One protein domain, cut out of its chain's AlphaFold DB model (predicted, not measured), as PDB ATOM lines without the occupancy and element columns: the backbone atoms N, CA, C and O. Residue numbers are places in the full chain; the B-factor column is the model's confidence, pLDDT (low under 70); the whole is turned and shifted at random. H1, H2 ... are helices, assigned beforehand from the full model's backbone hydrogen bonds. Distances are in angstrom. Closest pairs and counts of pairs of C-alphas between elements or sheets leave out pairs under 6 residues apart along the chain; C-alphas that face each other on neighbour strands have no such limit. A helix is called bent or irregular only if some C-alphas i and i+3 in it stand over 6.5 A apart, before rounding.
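AT A GLANCE: This is residues 16 to 139 of the 195 residues of an uncharacterized protein of Nocardia puris (UniProt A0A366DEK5). The domain is a long, thin rod built on two long helices side by side, H1 running one way and H5 returning the opposite way, with the shorter H4 just before H5 alongside the last part of H1. At one end of the rod the short H2 and H3 and their loops make a small head near H4; at the opposite end residues 112 to 123 fold back, and H6 packs on H5. The printed part has 124 residues with six named helices, H1 to H6 in order, and no named strand; the class is all helix. The whole is extended, with a radius of gyration of the C-alphas of 22.1 A and spans of 68 by 23 by 20 A.

IN THESE COORDINATES: H1, residues 16 to 48, is the longest helix and measures 48.4 A from C-alpha 16 at (33.110, -27.502, 18.820) to C-alpha 48 at (61.500, -9.038, 53.447). H2, residues 55 to 58, measures 5.0 A and H3, residues 65 to 68, measures 5.1 A. H4, residues 72 to 80, measures 12.1 A. H5, residues 82 to 111, measures 43.3 A and has a kink of 29 degrees near residue 89. H5 is neither bent nor irregular, but only just: C-alphas 89 and 92 are 6.0 A apart. H6, residues 124 to 135, measures 16.3 A and ends with C-alpha 135 at (17.042, -20.722, 15.130).

HOW THE PARTS SIT: H1 and H5 touch at a shallow tilt of 7 degrees, opposite ways, and their closest C-alphas are those of Leu 35 and Asp 83, 6.3 A apart. H1 touches H4 with residues 38 to 48 alone, at a shallow tilt of 28 degrees, opposite ways; the closest C-alphas are those of Ala 42 and Arg 76, 4.7 A apart. H4 and H5 meet only through their link. H2 and H3 touch, with Pro 56 and Ile 65 closest at 5.5 A between C-alphas. H2 is close to H4 but not clearly touching, with the C-alphas of Leu 55 and Ser 72 closest at 6.6 A. H5 touches H6 with residues 99 to 106 alone, the same way, at a shallow tilt of 33 degrees, only just short of steep; the closest C-alphas are those of Glu 99 and Leu 124, 5.5 A apart. Among the pairs that are apart are H1 and H6. Every O i to N i+4 pair is within hydrogen-bond range in H4, against 26 of 29 in H1, 25 of 26 in H5 and 7 of 8 in H6; H2 and H3 are too short for such a pair.

THE WHOLE: The two C-alphas farthest apart, those of Asp 52 and Gly 113, are 68.3 A apart. The printed part has no cut. The link from H5 to H6 is long, with 12 residues. The mean pLDDT of the printed part is 92.3, and no printed residue is under 70.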
ATOM      1  N   ALA A  16      32.784 -28.907  18.588       89.69
ATOM      2  CA  ALA A  16      33.110 -27.502  18.820       89.69
ATOM      3  C   ALA A  16      32.605 -26.970  20.177       89.69
ATOM      4  O   ALA A  16      33.273 -26.153  20.796       89.69
ATOM      5  N   PHE A  17      31.481 -27.477  20.702       91.19
ATOM      6  CA  PHE A  17      31.042 -27.129  22.058       91.19
ATOM      7  C   PHE A  17      32.007 -27.643  23.134       91.19
ATOM      8  O   PHE A  17      32.241 -26.960  24.124       91.19
ATOM      9  N   ARG A  18      32.583 -28.840  22.958       92.50
ATOM     10  CA  ARG A  18      33.566 -29.380  23.913       92.50
ATOM     11  C   ARG A  18      34.870 -28.589  23.875       92.50
ATOM     12  O   ARG A  18      35.361 -28.218  24.928       92.50
ATOM     13  N   GLU A  19      35.355 -28.272  22.677       92.81
ATOM     14  CA  GLU A  19      36.549 -27.437  22.489       92.81
ATOM     15  C   GLU A  19      36.359 -26.046  23.124       92.81
ATOM     16  O   GLU A  19      37.239 -25.565  23.830       92.81
ATOM     17  N   TYR A  20      35.180 -25.432  22.969       93.88
ATOM     18  CA  TYR A  20      34.840 -24.185  23.660       93.88
ATOM     19  C   TYR A  20      34.855 -24.323  25.191       93.88
ATOM     20  O   TYR A  20      35.426 -23.474  25.876       93.88
ATOM     21  N   GLU A  21      34.244 -25.377  25.745       93.69
ATOM     22  CA  GLU A  21      34.253 -25.605  27.196       93.69
ATOM     23  C   GLU A  21      35.676 -25.812  27.736       93.69
ATOM     24  O   GLU A  21      35.991 -25.279  28.801       93.69
ATOM     25  N   ASP A  22      36.531 -26.521  26.993       94.19
ATOM     26  CA  ASP A  22      37.933 -26.746  27.352       94.19
ATOM     27  C   ASP A  22      38.722 -25.426  27.337       94.19
ATOM     28  O   ASP A  22      39.353 -25.081  28.337       94.19
ATOM     29  N   HIS A  23      38.606 -24.619  26.273       94.38
ATOM     30  CA  HIS A  23      39.254 -23.301  26.199       94.38
ATOM     31  C   HIS A  23      38.765 -22.344  27.294       94.38
ATOM     32  O   HIS A  23      39.550 -21.594  27.878       94.38
ATOM     33  N   LYS A  24      37.467 -22.369  27.612       93.31
ATOM     34  CA  LYS A  24      36.896 -21.572  28.704       93.31
ATOM     35  C   LYS A  24      37.463 -22.005  30.059       93.31
ATOM     36  O   LYS A  24      37.782 -21.150  30.888       93.31
ATOM     37  N   ALA A  25      37.582 -23.311  30.297       93.25
ATOM     38  CA  ALA A  25      38.161 -23.846  31.526       93.25
ATOM     39  C   ALA A  25      39.648 -23.488  31.649       93.25
ATOM     40  O   ALA A  25      40.079 -23.050  32.716       93.25
ATOM     41  N   GLU A  26      40.412 -23.610  30.563       94.88
ATOM     42  CA  GLU A  26      41.821 -23.218  30.500       94.88
ATOM     43  C   GLU A  26      42.004 -21.731  30.817       94.88
ATOM     44  O   GLU A  26      42.761 -21.387  31.728       94.88
ATOM     45  N   ALA A  27      41.247 -20.855  30.150       93.19
ATOM     46  CA  ALA A  27      41.290 -19.417  30.392       93.19
ATOM     47  C   ALA A  27      40.975 -19.080  31.855       93.19
ATOM     48  O   ALA A  27      41.703 -18.319  32.495       93.19
ATOM     49  N   ASN A  28      39.915 -19.672  32.414       92.06
ATOM     50  CA  ASN A  28      39.541 -19.453  33.808       92.06
ATOM     51  C   ASN A  28      40.633 -19.920  34.779       92.06
ATOM     52  O   ASN A  28      40.997 -19.184  35.695       92.06
ATOM     53  N   ASN A  29      41.191 -21.112  34.564       94.50
ATOM     54  CA  ASN A  29      42.259 -21.649  35.403       94.50
ATOM     55  C   ASN A  29      43.520 -20.781  35.335       94.50
ATOM     56  O   ASN A  29      44.111 -20.498  36.374       94.50
ATOM     57  N   ALA A  30      43.899 -20.312  34.145       94.25
ATOM     58  CA  ALA A  30      45.042 -19.423  33.964       94.25
ATOM     59  C   ALA A  30      44.850 -18.094  34.712       94.25
ATOM     60  O   ALA A  30      45.737 -17.667  35.452       94.25
ATOM     61  N   MET A  31      43.675 -17.469  34.588       94.19
ATOM     62  CA  MET A  31      43.358 -16.231  35.310       94.19
ATOM     63  C   MET A  31      43.395 -16.444  36.829       94.19
ATOM     64  O   MET A  31      44.058 -15.691  37.542       94.19
ATOM     65  N   MET A  32      42.765 -17.505  37.336       93.50
ATOM     66  CA  MET A  32      42.774 -17.804  38.772       93.50
ATOM     67  C   MET A  32      44.177 -18.134  39.293       93.50
ATOM     68  O   MET A  32      44.528 -17.710  40.392       93.50
ATOM     69  N   ALA A  33      45.003 -18.828  38.506       95.12
ATOM     70  CA  ALA A  33      46.390 -19.118  38.859       95.12
ATOM     71  C   ALA A  33      47.236 -17.840  38.957       95.12
ATOM     72  O   ALA A  33      47.989 -17.685  39.916       95.12
ATOM     73  N   LEU A  34      47.079 -16.900  38.017       94.31
ATOM     74  CA  LEU A  34      47.758 -15.601  38.067       94.31
ATOM     75  C   LEU A  34      47.336 -14.790  39.297       94.31
ATOM     76  O   LEU A  34      48.193 -14.243  39.992       94.31
ATOM     77  N   LEU A  35      46.036 -14.750  39.605       93.56
ATOM     78  CA  LEU A  35      45.530 -14.057  40.789       93.56
ATOM     79  C   LEU A  35      46.066 -14.687  42.078       93.56
ATOM     80  O   LEU A  35      46.616 -13.985  42.927       93.56
ATOM     81  N   ALA A  36      45.944 -16.007  42.216       94.62
ATOM     82  CA  ALA A  36      46.441 -16.732  43.377       94.62
ATOM     83  C   ALA A  36      47.957 -16.552  43.539       94.62
ATOM     84  O   ALA A  36      48.425 -16.253  44.637       94.62
ATOM     85  N   GLY A  37      48.721 -16.651  42.449       95.00
ATOM     86  CA  GLY A  37      50.166 -16.428  42.435       95.00
ATOM     87  C   GLY A  37      50.553 -15.013  42.868       95.00
ATOM     88  O   GLY A  37      51.473 -14.854  43.674       95.00
ATOM     89  N   ALA A  38      49.822 -13.989  42.417       94.56
ATOM     90  CA  ALA A  38      50.035 -12.611  42.852       94.56
ATOM     91  C   ALA A  38      49.776 -12.438  44.358       94.56
ATOM     92  O   ALA A  38      50.605 -11.850  45.056       94.56
ATOM     93  N   GLN A  39      48.684 -13.005  44.887       94.38
ATOM     94  CA  GLN A  39      48.360 -12.912  46.317       94.38
ATOM     95  C   GLN A  39      49.347 -13.690  47.199       94.38
ATOM     96  O   GLN A  39      49.776 -13.183  48.238       94.38
ATOM     97  N   LEU A  40      49.758 -14.890  46.776       95.19
ATOM     98  CA  LEU A  40      50.791 -15.669  47.465       95.19
ATOM     99  C   LEU A  40      52.126 -14.920  47.477       95.19
ATOM    100  O   LEU A  40      52.762 -14.819  48.524       95.19
ATOM    101  N   SER A  41      52.520 -14.331  46.347       94.06
ATOM    102  CA  SER A  41      53.747 -13.535  46.248       94.06
ATOM    103  C   SER A  41      53.691 -12.310  47.160       94.06
ATOM    104  O   SER A  41      54.620 -12.073  47.925       94.06
ATOM    105  N   ALA A  42      52.577 -11.570  47.164       93.69
ATOM    106  CA  ALA A  42      52.388 -10.426  48.058       93.69
ATOM    107  C   ALA A  42      52.497 -10.819  49.539       93.69
ATOM    108  O   ALA A  42      53.011 -10.053  50.358       93.69
ATOM    109  N   HIS A  43      52.025 -12.019  49.888       93.50
ATOM    110  CA  HIS A  43      52.159 -12.558  51.233       93.50
ATOM    111  C   HIS A  43      53.612 -12.923  51.567       93.50
ATOM    112  O   HIS A  43      54.101 -12.530  52.624       93.50
ATOM    113  N   LEU A  44      54.316 -13.619  50.670       92.62
ATOM    114  CA  LEU A  44      55.715 -14.021  50.861       92.62
ATOM    115  C   LEU A  44      56.655 -12.823  51.027       92.62
ATOM    116  O   LEU A  44      57.556 -12.863  51.860       92.62
ATOM    117  N   LEU A  45      56.411 -11.731  50.301       94.00
ATOM    118  CA  LEU A  45      57.220 -10.514  50.399       94.00
ATOM    119  C   LEU A  45      57.151  -9.821  51.770       94.00
ATOM    120  O   LEU A  45      57.980  -8.957  52.045       94.00
ATOM    121  N   LYS A  46      56.223 -10.204  52.661       92.19
ATOM    122  CA  LYS A  46      56.247  -9.754  54.064       92.19
ATOM    123  C   LYS A  46      57.512 -10.198  54.799       92.19
ATOM    124  O   LYS A  46      57.955  -9.519  55.714       92.19
ATOM    125  N   LEU A  47      58.114 -11.318  54.393       91.56
ATOM    126  CA  LEU A  47      59.342 -11.835  55.007       91.56
ATOM    127  C   LEU A  47      60.550 -10.911  54.785       91.56
ATOM    128  O   LEU A  47      61.552 -11.033  55.482       91.56
ATOM    129  N   THR A  48      60.455  -9.999  53.817       90.94
ATOM    130  CA  THR A  48      61.500  -9.038  53.447       90.94
ATOM    131  C   THR A  48      61.001  -7.594  53.549       90.94
ATOM    132  O   THR A  48      61.544  -6.699  52.896       90.94
ATOM    133  N   GLU A  49      59.946  -7.367  54.337       88.56
ATOM    134  CA  GLU A  49      59.414  -6.041  54.669       88.56
ATOM    135  C   GLU A  49      60.465  -5.222  55.434       88.56
ATOM    136  O   GLU A  49      61.215  -5.754  56.255       88.56
ATOM    137  N   GLY A  50      60.580  -3.932  55.108       87.75
ATOM    138  CA  GLY A  50      61.612  -3.049  55.667       87.75
ATOM    139  C   GLY A  50      63.032  -3.248  55.115       87.75
ATOM    140  O   GLY A  50      63.930  -2.493  55.479       87.75
ATOM    141  N   SER A  51      63.262  -4.219  54.224       90.12
ATOM    142  CA  SER A  51      64.541  -4.351  53.513       90.12
ATOM    143  C   SER A  51      64.712  -3.244  52.472       90.12
ATOM    144  O   SER A  51      63.839  -3.017  51.633       90.12
ATOM    145  N   ASP A  52      65.894  -2.625  52.449       91.44
ATOM    146  CA  ASP A  52      66.263  -1.640  51.428       91.44
ATOM    147  C   ASP A  52      66.726  -2.250  50.099       91.44
ATOM    148  O   ASP A  52      66.905  -1.525  49.119       91.44
ATOM    149  N   ARG A  53      66.892  -3.575  50.047       93.81
ATOM    150  CA  ARG A  53      67.308  -4.293  48.837       93.81
ATOM    151  C   ARG A  53      66.162  -4.432  47.840       93.81
ATOM    152  O   ARG A  53      65.009  -4.640  48.220       93.81
ATOM    153  N   LEU A  54      66.502  -4.370  46.558       95.69
ATOM    154  CA  LEU A  54      65.555  -4.577  45.463       95.69
ATOM    155  C   LEU A  54      65.253  -6.069  45.282       95.69
ATOM    156  O   LEU A  54      66.112  -6.921  45.517       95.69
ATOM    157  N   LEU A  55      64.051  -6.400  44.806       94.44
ATOM    158  CA  LEU A  55      63.642  -7.786  44.567       94.44
ATOM    159  C   LEU A  55      64.618  -8.597  43.700       94.44
ATOM    160  O   LEU A  55      64.849  -9.751  44.051       94.44
ATOM    161  N   PRO A  56      65.245  -8.057  42.634       96.25
ATOM    162  CA  PRO A  56      66.225  -8.818  41.862       96.25
ATOM    163  C   PRO A  56      67.478  -9.208  42.650       96.25
ATOM    164  O   PRO A  56      68.135 -10.184  42.310       96.25
ATOM    165  N   GLU A  57      67.820  -8.464  43.702       94.75
ATOM    166  CA  GLU A  57      68.945  -8.807  44.571       94.75
ATOM    167  C   GLU A  57      68.584  -9.885  45.594       94.75
ATOM    168  O   GLU A  57      69.447 -10.648  46.029       94.75
ATOM    169  N   VAL A  58      67.318  -9.910  46.013       92.88
ATOM    170  CA  VAL A  58      66.792 -10.849  47.009       92.88
ATOM    171  C   VAL A  58      66.403 -12.176  46.354       92.88
ATOM    172  O   VAL A  58      66.665 -13.241  46.910       92.88
ATOM    173  N   PHE A  59      65.824 -12.123  45.155       93.38
ATOM    174  CA  PHE A  59      65.296 -13.266  44.411       93.38
ATOM    175  C   PHE A  59      65.880 -13.349  42.987       93.38
ATOM    176  O   PHE A  59      65.121 -13.376  42.017       93.38
ATOM    177  N   PRO A  60      67.215 -13.420  42.817       94.56
ATOM    178  CA  PRO A  60      67.855 -13.360  41.497       94.56
ATOM    179  C   PRO A  60      67.508 -14.541  40.581       94.56
ATOM    180  O   PRO A  60      67.665 -14.444  39.369       94.56
ATOM    181  N   ALA A  61      67.046 -15.659  41.148       95.44
ATOM    182  CA  ALA A  61      66.668 -16.856  40.399       95.44
ATOM    183  C   ALA A  61      65.235 -16.810  39.834       95.44
ATOM    184  O   ALA A  61      64.841 -17.732  39.127       95.44
ATOM    185  N   VAL A  62      64.434 -15.790  40.168       93.19
ATOM    186  CA  VAL A  62      63.067 -15.667  39.647       93.19
ATOM    187  C   VAL A  62      63.116 -15.097  38.233       93.19
ATOM    188  O   VAL A  62      63.585 -13.977  38.014       93.19
ATOM    189  N   ASP A  63      62.592 -15.852  37.271       94.00
ATOM    190  CA  ASP A  63      62.531 -15.414  35.881       94.00
ATOM    191  C   ASP A  63      61.821 -14.063  35.752       94.00
ATOM    192  O   ASP A  63      60.788 -13.795  36.367       94.00
ATOM    193  N   HIS A  64      62.403 -13.183  34.939       93.38
ATOM    194  CA  HIS A  64      61.925 -11.820  34.698       93.38
ATOM    195  C   HIS A  64      61.856 -10.891  35.925       93.38
ATOM    196  O   HIS A  64      61.370  -9.768  35.771       93.38
ATOM    197  N   ILE A  65      62.399 -11.260  37.094       94.06
ATOM    198  CA  ILE A  65      62.367 -10.414  38.303       94.06
ATOM    199  C   ILE A  65      62.947  -9.013  38.076       94.06
ATOM    200  O   ILE A  65      62.464  -8.037  38.640       94.06
ATOM    201  N   HIS A  66      63.917  -8.876  37.165       93.50
ATOM    202  CA  HIS A  66      64.505  -7.592  36.768       93.50
ATOM    203  C   HIS A  66      63.502  -6.609  36.144       93.50
ATOM    204  O   HIS A  66      63.736  -5.403  36.169       93.50
ATOM    205  N   ARG A  67      62.378  -7.090  35.594       92.75
ATOM    206  CA  ARG A  67      61.275  -6.232  35.119       92.75
ATOM    207  C   ARG A  67      60.429  -5.694  36.274       92.75
ATOM    208  O   ARG A  67      59.729  -4.703  36.104       92.75
ATOM    209  N   PHE A  68      60.514  -6.329  37.441       92.56
ATOM    210  CA  PHE A  68      59.833  -5.963  38.677       92.56
ATOM    211  C   PHE A  68      60.839  -5.430  39.710       92.56
ATOM    212  O   PHE A  68      60.897  -5.867  40.859       92.56
ATOM    213  N   ASN A  69      61.674  -4.487  39.258       93.44
ATOM    214  CA  ASN A  69      62.800  -3.924  40.000       93.44
ATOM    215  C   ASN A  69      62.353  -2.937  41.096       93.44
ATOM    216  O   ASN A  69      62.537  -1.726  40.978       93.44
ATOM    217  N   LEU A  70      61.718  -3.462  42.138       94.81
ATOM    218  CA  LEU A  70      61.108  -2.701  43.229       94.81
ATOM    219  C   LEU A  70      61.583  -3.215  44.588       94.81
ATOM    220  O   LEU A  70      62.126  -4.314  44.684       94.81
ATOM    221  N   LYS A  71      61.354  -2.439  45.650       95.31
ATOM    222  CA  LYS A  71      61.447  -2.940  47.032       95.31
ATOM    223  C   LYS A  71      60.201  -3.758  47.393       95.31
ATOM    224  O   LYS A  71      59.146  -3.580  46.777       95.31
ATOM    225  N   SER A  72      60.305  -4.601  48.425       93.81
ATOM    226  CA  SER A  72      59.222  -5.484  48.895       93.81
ATOM    227  C   SER A  72      57.890  -4.749  49.075       93.81
ATOM    228  O   SER A  72      56.866  -5.199  48.569       93.81
ATOM    229  N   ASP A  73      57.897  -3.587  49.732       92.50
ATOM    230  CA  ASP A  73      56.660  -2.879  50.090       92.50
ATOM    231  C   ASP A  73      55.933  -2.314  48.865       92.50
ATOM    232  O   ASP A  73      54.712  -2.433  48.746       92.50
ATOM    233  N   GLN A  74      56.684  -1.773  47.903       92.75
ATOM    234  CA  GLN A  74      56.140  -1.273  46.637       92.75
ATOM    235  C   GLN A  74      55.607  -2.417  45.770       92.75
ATOM    236  O   GLN A  74      54.507  -2.339  45.224       92.75
ATOM    237  N   ALA A  75      56.365  -3.511  45.681       93.62
ATOM    238  CA  ALA A  75      55.954  -4.706  44.961       93.62
ATOM    239  C   ALA A  75      54.658  -5.301  45.531       93.62
ATOM    240  O   ALA A  75      53.753  -5.653  44.774       93.62
ATOM    241  N   ARG A  76      54.524  -5.353  46.862       94.12
ATOM    242  CA  ARG A  76      53.308  -5.824  47.539       94.12
ATOM    243  C   ARG A  76      52.079  -4.997  47.183       94.12
ATOM    244  O   ARG A  76      51.027  -5.580  46.937       94.12
ATOM    245  N   GLN A  77      52.197  -3.671  47.128       91.75
ATOM    246  CA  GLN A  77      51.077  -2.803  46.743       91.75
ATOM    247  C   GLN A  77      50.575  -3.125  45.330       91.75
ATOM    248  O   GLN A  77      49.371  -3.270  45.122       91.75
ATOM    249  N   ILE A  78      51.494  -3.316  44.378       92.81
ATOM    250  CA  ILE A  78      51.141  -3.683  43.001       92.81
ATOM    251  C   ILE A  78      50.489  -5.070  42.951       92.81
ATOM    252  O   ILE A  78      49.455  -5.239  42.308       92.81
ATOM    253  N   LEU A  79      51.057  -6.057  43.649       93.69
ATOM    254  CA  LEU A  79      50.533  -7.424  43.668       93.69
ATOM    255  C   LEU A  79      49.149  -7.513  44.330       93.69
ATOM    256  O   LEU A  79      48.291  -8.252  43.854       93.69
ATOM    257  N   HIS A  80      48.885  -6.724  45.375       91.06
ATOM    258  CA  HIS A  80      47.545  -6.618  45.958       91.06
ATOM    259  C   HIS A  80      46.540  -5.978  44.988       91.06
ATOM    260  O   HIS A  80      45.396  -6.422  44.926       91.06
ATOM    261  N   GLY A  81      46.969  -4.997  44.187       87.62
ATOM    262  CA  GLY A  81      46.156  -4.369  43.139       87.62
ATOM    263  C   GLY A  81      45.971  -5.206  41.865       87.62
ATOM    264  O   GLY A  81      45.270  -4.769  40.949       87.62
ATOM    265  N   ALA A  82      46.575  -6.397  41.778       89.62
ATOM    266  CA  ALA A  82      46.579  -7.208  40.561       89.62
ATOM    267  C   ALA A  82      45.181  -7.687  40.128       89.62
ATOM    268  O   ALA A  82      44.959  -7.840  38.930       89.62
ATOM    269  N   ASP A  83      44.237  -7.868  41.060       87.88
ATOM    270  CA  ASP A  83      42.856  -8.301  40.770       87.88
ATOM    271  C   ASP A  83      42.172  -7.381  39.745       87.88
ATOM    272  O   ASP A  83      41.697  -7.822  38.701       87.88
ATOM    273  N   THR A  84      42.231  -6.067  39.973       86.06
ATOM    274  CA  THR A  84      41.637  -5.072  39.070       86.06
ATOM    275  C   THR A  84      42.263  -5.116  37.676       86.06
ATOM    276  O   THR A  84      41.557  -5.027  36.669       86.06
ATOM    277  N   HIS A  85      43.589  -5.247  37.592       88.38
ATOM    278  CA  HIS A  85      44.285  -5.332  36.308       88.38
ATOM    279  C   HIS A  85      43.952  -6.629  35.572       88.38
ATOM    280  O   HIS A  85      43.677  -6.598  34.372       88.38
ATOM    281  N   LEU A  86      43.903  -7.743  36.298       90.44
ATOM    282  CA  LEU A  86      43.526  -9.029  35.744       90.44
ATOM    283  C   LEU A  86      42.082  -9.004  35.240       90.44
ATOM    284  O   LEU A  86      41.844  -9.443  34.124       90.44
ATOM    285  N   GLY A  87      41.143  -8.411  35.982       87.56
ATOM    286  CA  GLY A  87      39.757  -8.232  35.544       87.56
ATOM    287  C   GLY A  87      39.645  -7.454  34.228       87.56
ATOM    288  O   GLY A  87      38.933  -7.876  33.313       87.56
ATOM    289  N   LYS A  88      40.414  -6.365  34.078       88.75
ATOM    290  CA  LYS A  88      40.476  -5.593  32.822       88.75
ATOM    291  C   LYS A  88      40.983  -6.433  31.646       88.75
ATOM    292  O   LYS A  88      40.501  -6.253  30.533       88.75
ATOM    293  N   MET A  89      41.921  -7.350  31.874       89.75
ATOM    294  CA  MET A  89      42.445  -8.249  30.834       89.75
ATOM    295  C   MET A  89      41.534  -9.462  30.578       89.75
ATOM    296  O   MET A  89      41.433  -9.936  29.446       89.75
ATOM    297  N   ALA A  90      40.844  -9.935  31.614       90.94
ATOM    298  CA  ALA A  90      39.980 -11.106  31.604       90.94
ATOM    299  C   ALA A  90      38.725 -10.902  30.754       90.94
ATOM    300  O   ALA A  90      38.378 -11.763  29.948       90.94
ATOM    301  N   VAL A  91      38.052  -9.754  30.908       90.31
ATOM    302  CA  VAL A  91      36.790  -9.471  30.205       90.31
ATOM    303  C   VAL A  91      36.954  -9.550  28.678       90.31
ATOM    304  O   VAL A  91      36.194 -10.293  28.052       90.31
ATOM    305  N   PRO A  92      37.940  -8.876  28.045       91.62
ATOM    306  CA  PRO A  92      38.208  -9.056  26.621       91.62
ATOM    307  C   PRO A  92      38.508 -10.506  26.237       91.62
ATOM    308  O   PRO A  92      37.999 -10.969  25.222       91.62
ATOM    309  N   TYR A  93      39.305 -11.228  27.029       92.69
ATOM    310  CA  TYR A  93      39.693 -12.598  26.700       92.69
ATOM    311  C   TYR A  93      38.486 -13.550  26.679       92.69
ATOM    312  O   TYR A  93      38.253 -14.233  25.682       92.69
ATOM    313  N   VAL A  94      37.663 -13.538  27.731       92.19
ATOM    314  CA  VAL A  94      36.474 -14.401  27.827       92.19
ATOM    315  C   VAL A  94      35.435 -14.046  26.760       92.19
ATOM    316  O   VAL A  94      34.847 -14.944  26.156       92.19
ATOM    317  N   LEU A  95      35.227 -12.755  26.480       93.25
ATOM    318  CA  LEU A  95      34.313 -12.331  25.416       93.25
ATOM    319  C   LEU A  95      34.787 -12.785  24.035       93.25
ATOM    320  O   LEU A  95      33.955 -13.199  23.234       93.25
ATOM    321  N   SER A  96      36.093 -12.755  23.766       93.38
ATOM    322  CA  SER A  96      36.647 -13.263  22.507       93.38
ATOM    323  C   SER A  96      36.408 -14.766  22.338       93.38
ATOM    324  O   SER A  96      36.040 -15.193  21.248       93.38
ATOM    325  N   LEU A  97      36.547 -15.565  23.407       94.75
ATOM    326  CA  LEU A  97      36.230 -17.002  23.365       94.75
ATOM    327  C   LEU A  97      34.746 -17.255  23.070       94.75
ATOM    328  O   LEU A  97      34.405 -18.133  22.282       94.75
ATOM    329  N   HIS A  98      33.855 -16.481  23.697       94.12
ATOM    330  CA  HIS A  98      32.416 -16.572  23.432       94.12
ATOM    331  C   HIS A  98      32.070 -16.167  21.998       94.12
ATOM    332  O   HIS A  98      31.268 -16.824  21.338       94.12
ATOM    333  N   GLU A  99      32.688 -15.099  21.503       94.25
ATOM    334  CA  GLU A  99      32.493 -14.632  20.136       94.25
ATOM    335  C   GLU A  99      32.949 -15.668  19.108       94.25
ATOM    336  O   GLU A  99      32.195 -15.967  18.184       94.25
ATOM    337  N   ASP A 100      34.120 -16.272  19.295       94.69
ATOM    338  CA  ASP A 100      34.615 -17.344  18.428       94.69
ATOM    339  C   ASP A 100      33.670 -18.560  18.404       94.69
ATOM    340  O   ASP A 100      33.318 -19.084  17.340       94.69
ATOM    341  N   PHE A 101      33.147 -18.951  19.568       94.50
ATOM    342  CA  PHE A 101      32.169 -20.030  19.655       94.50
ATOM    343  C   PHE A 101      30.848 -19.692  18.950       94.50
ATOM    344  O   PHE A 101      30.309 -20.525  18.215       94.50
ATOM    345  N   MET A 102      30.344 -18.463  19.099       93.62
ATOM    346  CA  MET A 102      29.156 -17.994  18.379       93.62
ATOM    347  C   MET A 102      29.371 -18.017  16.861       93.62
ATOM    348  O   MET A 102      28.511 -18.507  16.127       93.62
ATOM    349  N   ARG A 103      30.535 -17.559  16.378       94.94
ATOM    350  CA  ARG A 103      30.900 -17.635  14.952       94.94
ATOM    351  C   ARG A 103      30.933 -19.074  14.461       94.94
ATOM    352  O   ARG A 103      30.425 -19.352  13.377       94.94
ATOM    353  N   THR A 104      31.473 -19.984  15.267       94.25
ATOM    354  CA  THR A 104      31.493 -21.417  14.960       94.25
ATOM    355  C   THR A 104      30.077 -21.980  14.850       94.25
ATOM    356  O   THR A 104      29.763 -22.652  13.869       94.25
ATOM    357  N   CYS A 105      29.188 -21.649  15.790       92.69
ATOM    358  CA  CYS A 105      27.787 -22.071  15.747       92.69
ATOM    359  C   CYS A 105      27.068 -21.559  14.488       92.69
ATOM    360  O   CYS A 105      26.424 -22.337  13.785       92.69
ATOM    361  N   VAL A 106      27.214 -20.272  14.159       93.12
ATOM    362  CA  VAL A 106      26.628 -19.688  12.938       93.12
ATOM    363  C   VAL A 106      27.251 -20.294  11.675       93.12
ATOM    364  O   VAL A 106      26.544 -20.555  10.705       93.12
ATOM    365  N   GLY A 107      28.554 -20.581  11.682       93.06
ATOM    366  CA  GLY A 107      29.238 -21.286  10.596       93.06
ATOM    367  C   GLY A 107      28.653 -22.677  10.350       93.06
ATOM    368  O   GLY A 107      28.344 -23.015   9.211       93.06
ATOM    369  N   MET A 108      28.393 -23.439  11.416       92.12
ATOM    370  CA  MET A 108      27.733 -24.744  11.326       92.12
ATOM    371  C   MET A 108      26.314 -24.640  10.753       92.12
ATOM    372  O   MET A 108      25.930 -25.473   9.931       92.12
ATOM    373  N   LEU A 109      25.537 -23.623  11.140       92.19
ATOM    374  CA  LEU A 109      24.217 -23.366  10.545       92.19
ATOM    375  C   LEU A 109      24.341 -23.067   9.043       92.19
ATOM    376  O   LEU A 109      23.592 -23.617   8.234       92.19
ATOM    377  N   ALA A 110      25.326 -22.256   8.656       94.06
ATOM    378  CA  ALA A 110      25.561 -21.894   7.265       94.06
ATOM    379  C   ALA A 110      25.998 -23.094   6.408       94.06
ATOM    380  O   ALA A 110      25.542 -23.244   5.274       94.06
ATOM    381  N   ASP A 111      26.846 -23.972   6.945       93.38
ATOM    382  CA  ASP A 111      27.291 -25.191   6.262       93.38
ATOM    383  C   ASP A 111      26.155 -26.205   6.053       93.38
ATOM    384  O   ASP A 111      26.212 -27.006   5.123       93.38
ATOM    385  N   ASN A 112      25.088 -26.124   6.855       92.19
ATOM    386  CA  ASN A 112      23.857 -26.899   6.672       92.19
ATOM    387  C   ASN A 112      22.792 -26.156   5.842       92.19
ATOM    388  O   ASN A 112      21.644 -26.592   5.778       92.19
ATOM    389  N   GLY A 113      23.148 -25.033   5.208       93.81
ATOM    390  CA  GLY A 113      22.249 -24.268   4.340       93.81
ATOM    391  C   GLY A 113      21.150 -23.493   5.073       93.81
ATOM    392  O   GLY A 113      20.219 -23.019   4.428       93.81
ATOM    393  N   LEU A 114      21.245 -23.346   6.399       93.44
ATOM    394  CA  LEU A 114      20.230 -22.665   7.213       93.44
ATOM    395  C   LEU A 114      20.398 -21.141   7.220       93.44
ATOM    396  O   LEU A 114      19.454 -20.417   7.522       93.44
ATOM    397  N   CYS A 115      21.586 -20.634   6.881       94.56
ATOM    398  CA  CYS A 115      21.840 -19.201   6.763       94.56
ATOM    399  C   CYS A 115      23.011 -18.886   5.820       94.56
ATOM    400  O   CYS A 115      23.748 -19.767   5.377       94.56
ATOM    401  N   ALA A 116      23.218 -17.602   5.516       94.50
ATOM    402  CA  ALA A 116      24.349 -17.167   4.704       94.50
ATOM    403  C   ALA A 116      25.673 -17.240   5.488       94.50
ATOM    404  O   ALA A 116      25.757 -16.787   6.630       94.50
ATOM    405  N   LYS A 117      26.754 -17.692   4.835       92.06
ATOM    406  CA  LYS A 117      28.112 -17.738   5.425       92.06
ATOM    407  C   LYS A 117      28.637 -16.373   5.885       92.06
ATOM    408  O   LYS A 117      29.513 -16.308   6.742       92.06
ATOM    409  N   ALA A 118      28.117 -15.280   5.322       92.81
ATOM    410  CA  ALA A 118      28.496 -13.925   5.709       92.81
ATOM    411  C   ALA A 118      28.097 -13.575   7.155       92.81
ATOM    412  O   ALA A 118      28.784 -12.765   7.775       92.81
ATOM    413  N   LEU A 119      27.052 -14.203   7.715       91.81
ATOM    414  CA  LEU A 119      26.600 -13.912   9.081       91.81
ATOM    415  C   LEU A 119      27.670 -14.256  10.122       91.81
ATOM    416  O   LEU A 119      27.922 -13.466  11.025       91.81
ATOM    417  N   ALA A 120      28.415 -15.351   9.928       89.50
ATOM    418  CA  ALA A 120      29.503 -15.757  10.823       89.50
ATOM    419  C   ALA A 120      30.662 -14.739  10.903       89.50
ATOM    420  O   ALA A 120      31.532 -14.864  11.762       89.50
ATOM    421  N   LYS A 121      30.700 -13.725  10.024       90.31
ATOM    422  CA  LYS A 121      31.716 -12.659  10.017       90.31
ATOM    423  C   LYS A 121      31.285 -11.383  10.745       90.31
ATOM    424  O   LYS A 121      32.097 -10.475  10.888       90.31
ATOM    425  N   ARG A 122      30.049 -11.300  11.238       90.69
ATOM    426  CA  ARG A 122      29.533 -10.107  11.933       90.69
ATOM    427  C   ARG A 122      30.020 -10.017  13.376       90.69
ATOM    428  O   ARG A 122      30.623 -10.958  13.878       90.69
ATOM    429  N   ASN A 123      29.832  -8.869  14.018       86.81
ATOM    430  CA  ASN A 123      30.274  -8.639  15.398       86.81
ATOM    431  C   ASN A 123      29.421  -9.429  16.400       86.81
ATOM    432  O   ASN A 123      28.287  -9.779  16.093       86.81
ATOM    433  N   LEU A 124      29.927  -9.644  17.620       84.81
ATOM    434  CA  LEU A 124      29.226 -10.411  18.660       84.81
ATOM    435  C   LEU A 124      27.760 -10.000  18.888       84.81
ATOM    436  O   LEU A 124      26.901 -10.870  18.968       84.81
ATOM    437  N   SER A 125      27.471  -8.695  18.966       83.69
ATOM    438  CA  SER A 125      26.102  -8.188  19.163       83.69
ATOM    439  C   SER A 125      25.152  -8.623  18.046       83.69
ATOM    440  O   SER A 125      24.014  -9.016  18.295       83.69
ATOM    441  N   ASP A 126      25.645  -8.584  16.811       89.88
ATOM    442  CA  ASP A 126      24.890  -8.992  15.635       89.88
ATOM    443  C   ASP A 126      24.720 -10.512  15.608       89.88
ATOM    444  O   ASP A 126      23.648 -10.993  15.262       89.88
ATOM    445  N   LEU A 127      25.744 -11.267  16.026       91.75
ATOM    446  CA  LEU A 127      25.703 -12.729  16.056       91.75
ATOM    447  C   LEU A 127      24.602 -13.261  16.975       91.75
ATOM    448  O   LEU A 127      23.989 -14.264  16.626       91.75
ATOM    449  N   HIS A 128      24.325 -12.620  18.117       92.50
ATOM    450  CA  HIS A 128      23.185 -13.015  18.958       92.50
ATOM    451  C   HIS A 128      21.864 -12.834  18.210       92.50
ATOM    452  O   HIS A 128      21.082 -13.774  18.135       92.50
ATOM    453  N   THR A 129      21.663 -11.677  17.578       90.56
ATOM    454  CA  THR A 129      20.420 -11.372  16.845       90.56
ATOM    455  C   THR A 129      20.240 -12.298  15.638       90.56
ATOM    456  O   THR A 129      19.157 -12.830  15.392       90.56
ATOM    457  N   ASP A 130      21.319 -12.536  14.893       90.62
ATOM    458  CA  ASP A 130      21.330 -13.442  13.749       90.62
ATOM    459  C   ASP A 130      21.043 -14.886  14.187       90.62
ATOM    460  O   ASP A 130      20.297 -15.598  13.517       90.62
ATOM    461  N   PHE A 131      21.589 -15.320  15.328       90.81
ATOM    462  CA  PHE A 131      21.340 -16.657  15.861       90.81
ATOM    463  C   PHE A 131      19.873 -16.854  16.258       90.81
ATOM    464  O   PHE A 131      19.291 -17.884  15.911       90.81
ATOM    465  N   GLU A 132      19.245 -15.877  16.920       92.06
ATOM    466  CA  GLU A 132      17.812 -15.938  17.245       92.06
ATOM    467  C   GLU A 132      16.952 -16.008  15.983       92.06
ATOM    468  O   GLU A 132      16.061 -16.851  15.880       92.06
ATOM    469  N   SER A 133      17.262 -15.168  14.993       90.44
ATOM    470  CA  SER A 133      16.549 -15.124  13.713       90.44
ATOM    471  C   SER A 133      16.605 -16.468  12.979       90.44
ATOM    472  O   SER A 133      15.584 -16.968  12.505       90.44
ATOM    473  N   VAL A 134      17.782 -17.099  12.932       91.50
ATOM    474  CA  VAL A 134      17.978 -18.371  12.217       91.50
ATOM    475  C   VAL A 134      17.390 -19.561  12.979       91.50
ATOM    476  O   VAL A 134      16.870 -20.489  12.363       91.50
ATOM    477  N   THR A 135      17.464 -19.566  14.312       89.50
ATOM    478  CA  THR A 135      17.042 -20.722  15.130       89.50
ATOM    479  C   THR A 135      15.624 -20.609  15.683       89.50
ATOM    480  O   THR A 135      15.096 -21.589  16.212       89.50
ATOM    481  N   SER A 136      14.998 -19.432  15.582       89.12
ATOM    482  CA  SER A 136      13.728 -19.098  16.246       89.12
ATOM    483  C   SER A 136      13.752 -19.302  17.770       89.12
ATOM    484  O   SER A 136      12.700 -19.423  18.400       89.12
ATOM    485  N   HIS A 137      14.938 -19.378  18.380       87.44
ATOM    486  CA  HIS A 137      15.111 -19.368  19.830       87.44
ATOM    487  C   HIS A 137      15.413 -17.957  20.300       87.44
ATOM    488  O   HIS A 137      16.184 -17.253  19.666       87.44
ATOM    489  N   VAL A 138      14.819 -17.574  21.425       89.44
ATOM    490  CA  VAL A 138      15.006 -16.255  22.029       89.44
ATOM    491  C   VAL A 138      15.893 -16.409  23.259       89.44
ATOM    492  O   VAL A 138      15.675 -17.306  24.080       89.44
ATOM    493  N   TYR A 139      16.906 -15.561  23.375       89.56
ATOM    494  CA  TYR A 139      17.755 -15.472  24.549       89.56
ATOM    495  C   TYR A 139      16.996 -14.862  25.727       89.56
ATOM    496  O   TYR A 139      16.045 -14.097  25.586       89.56
TER     497      TYR A 139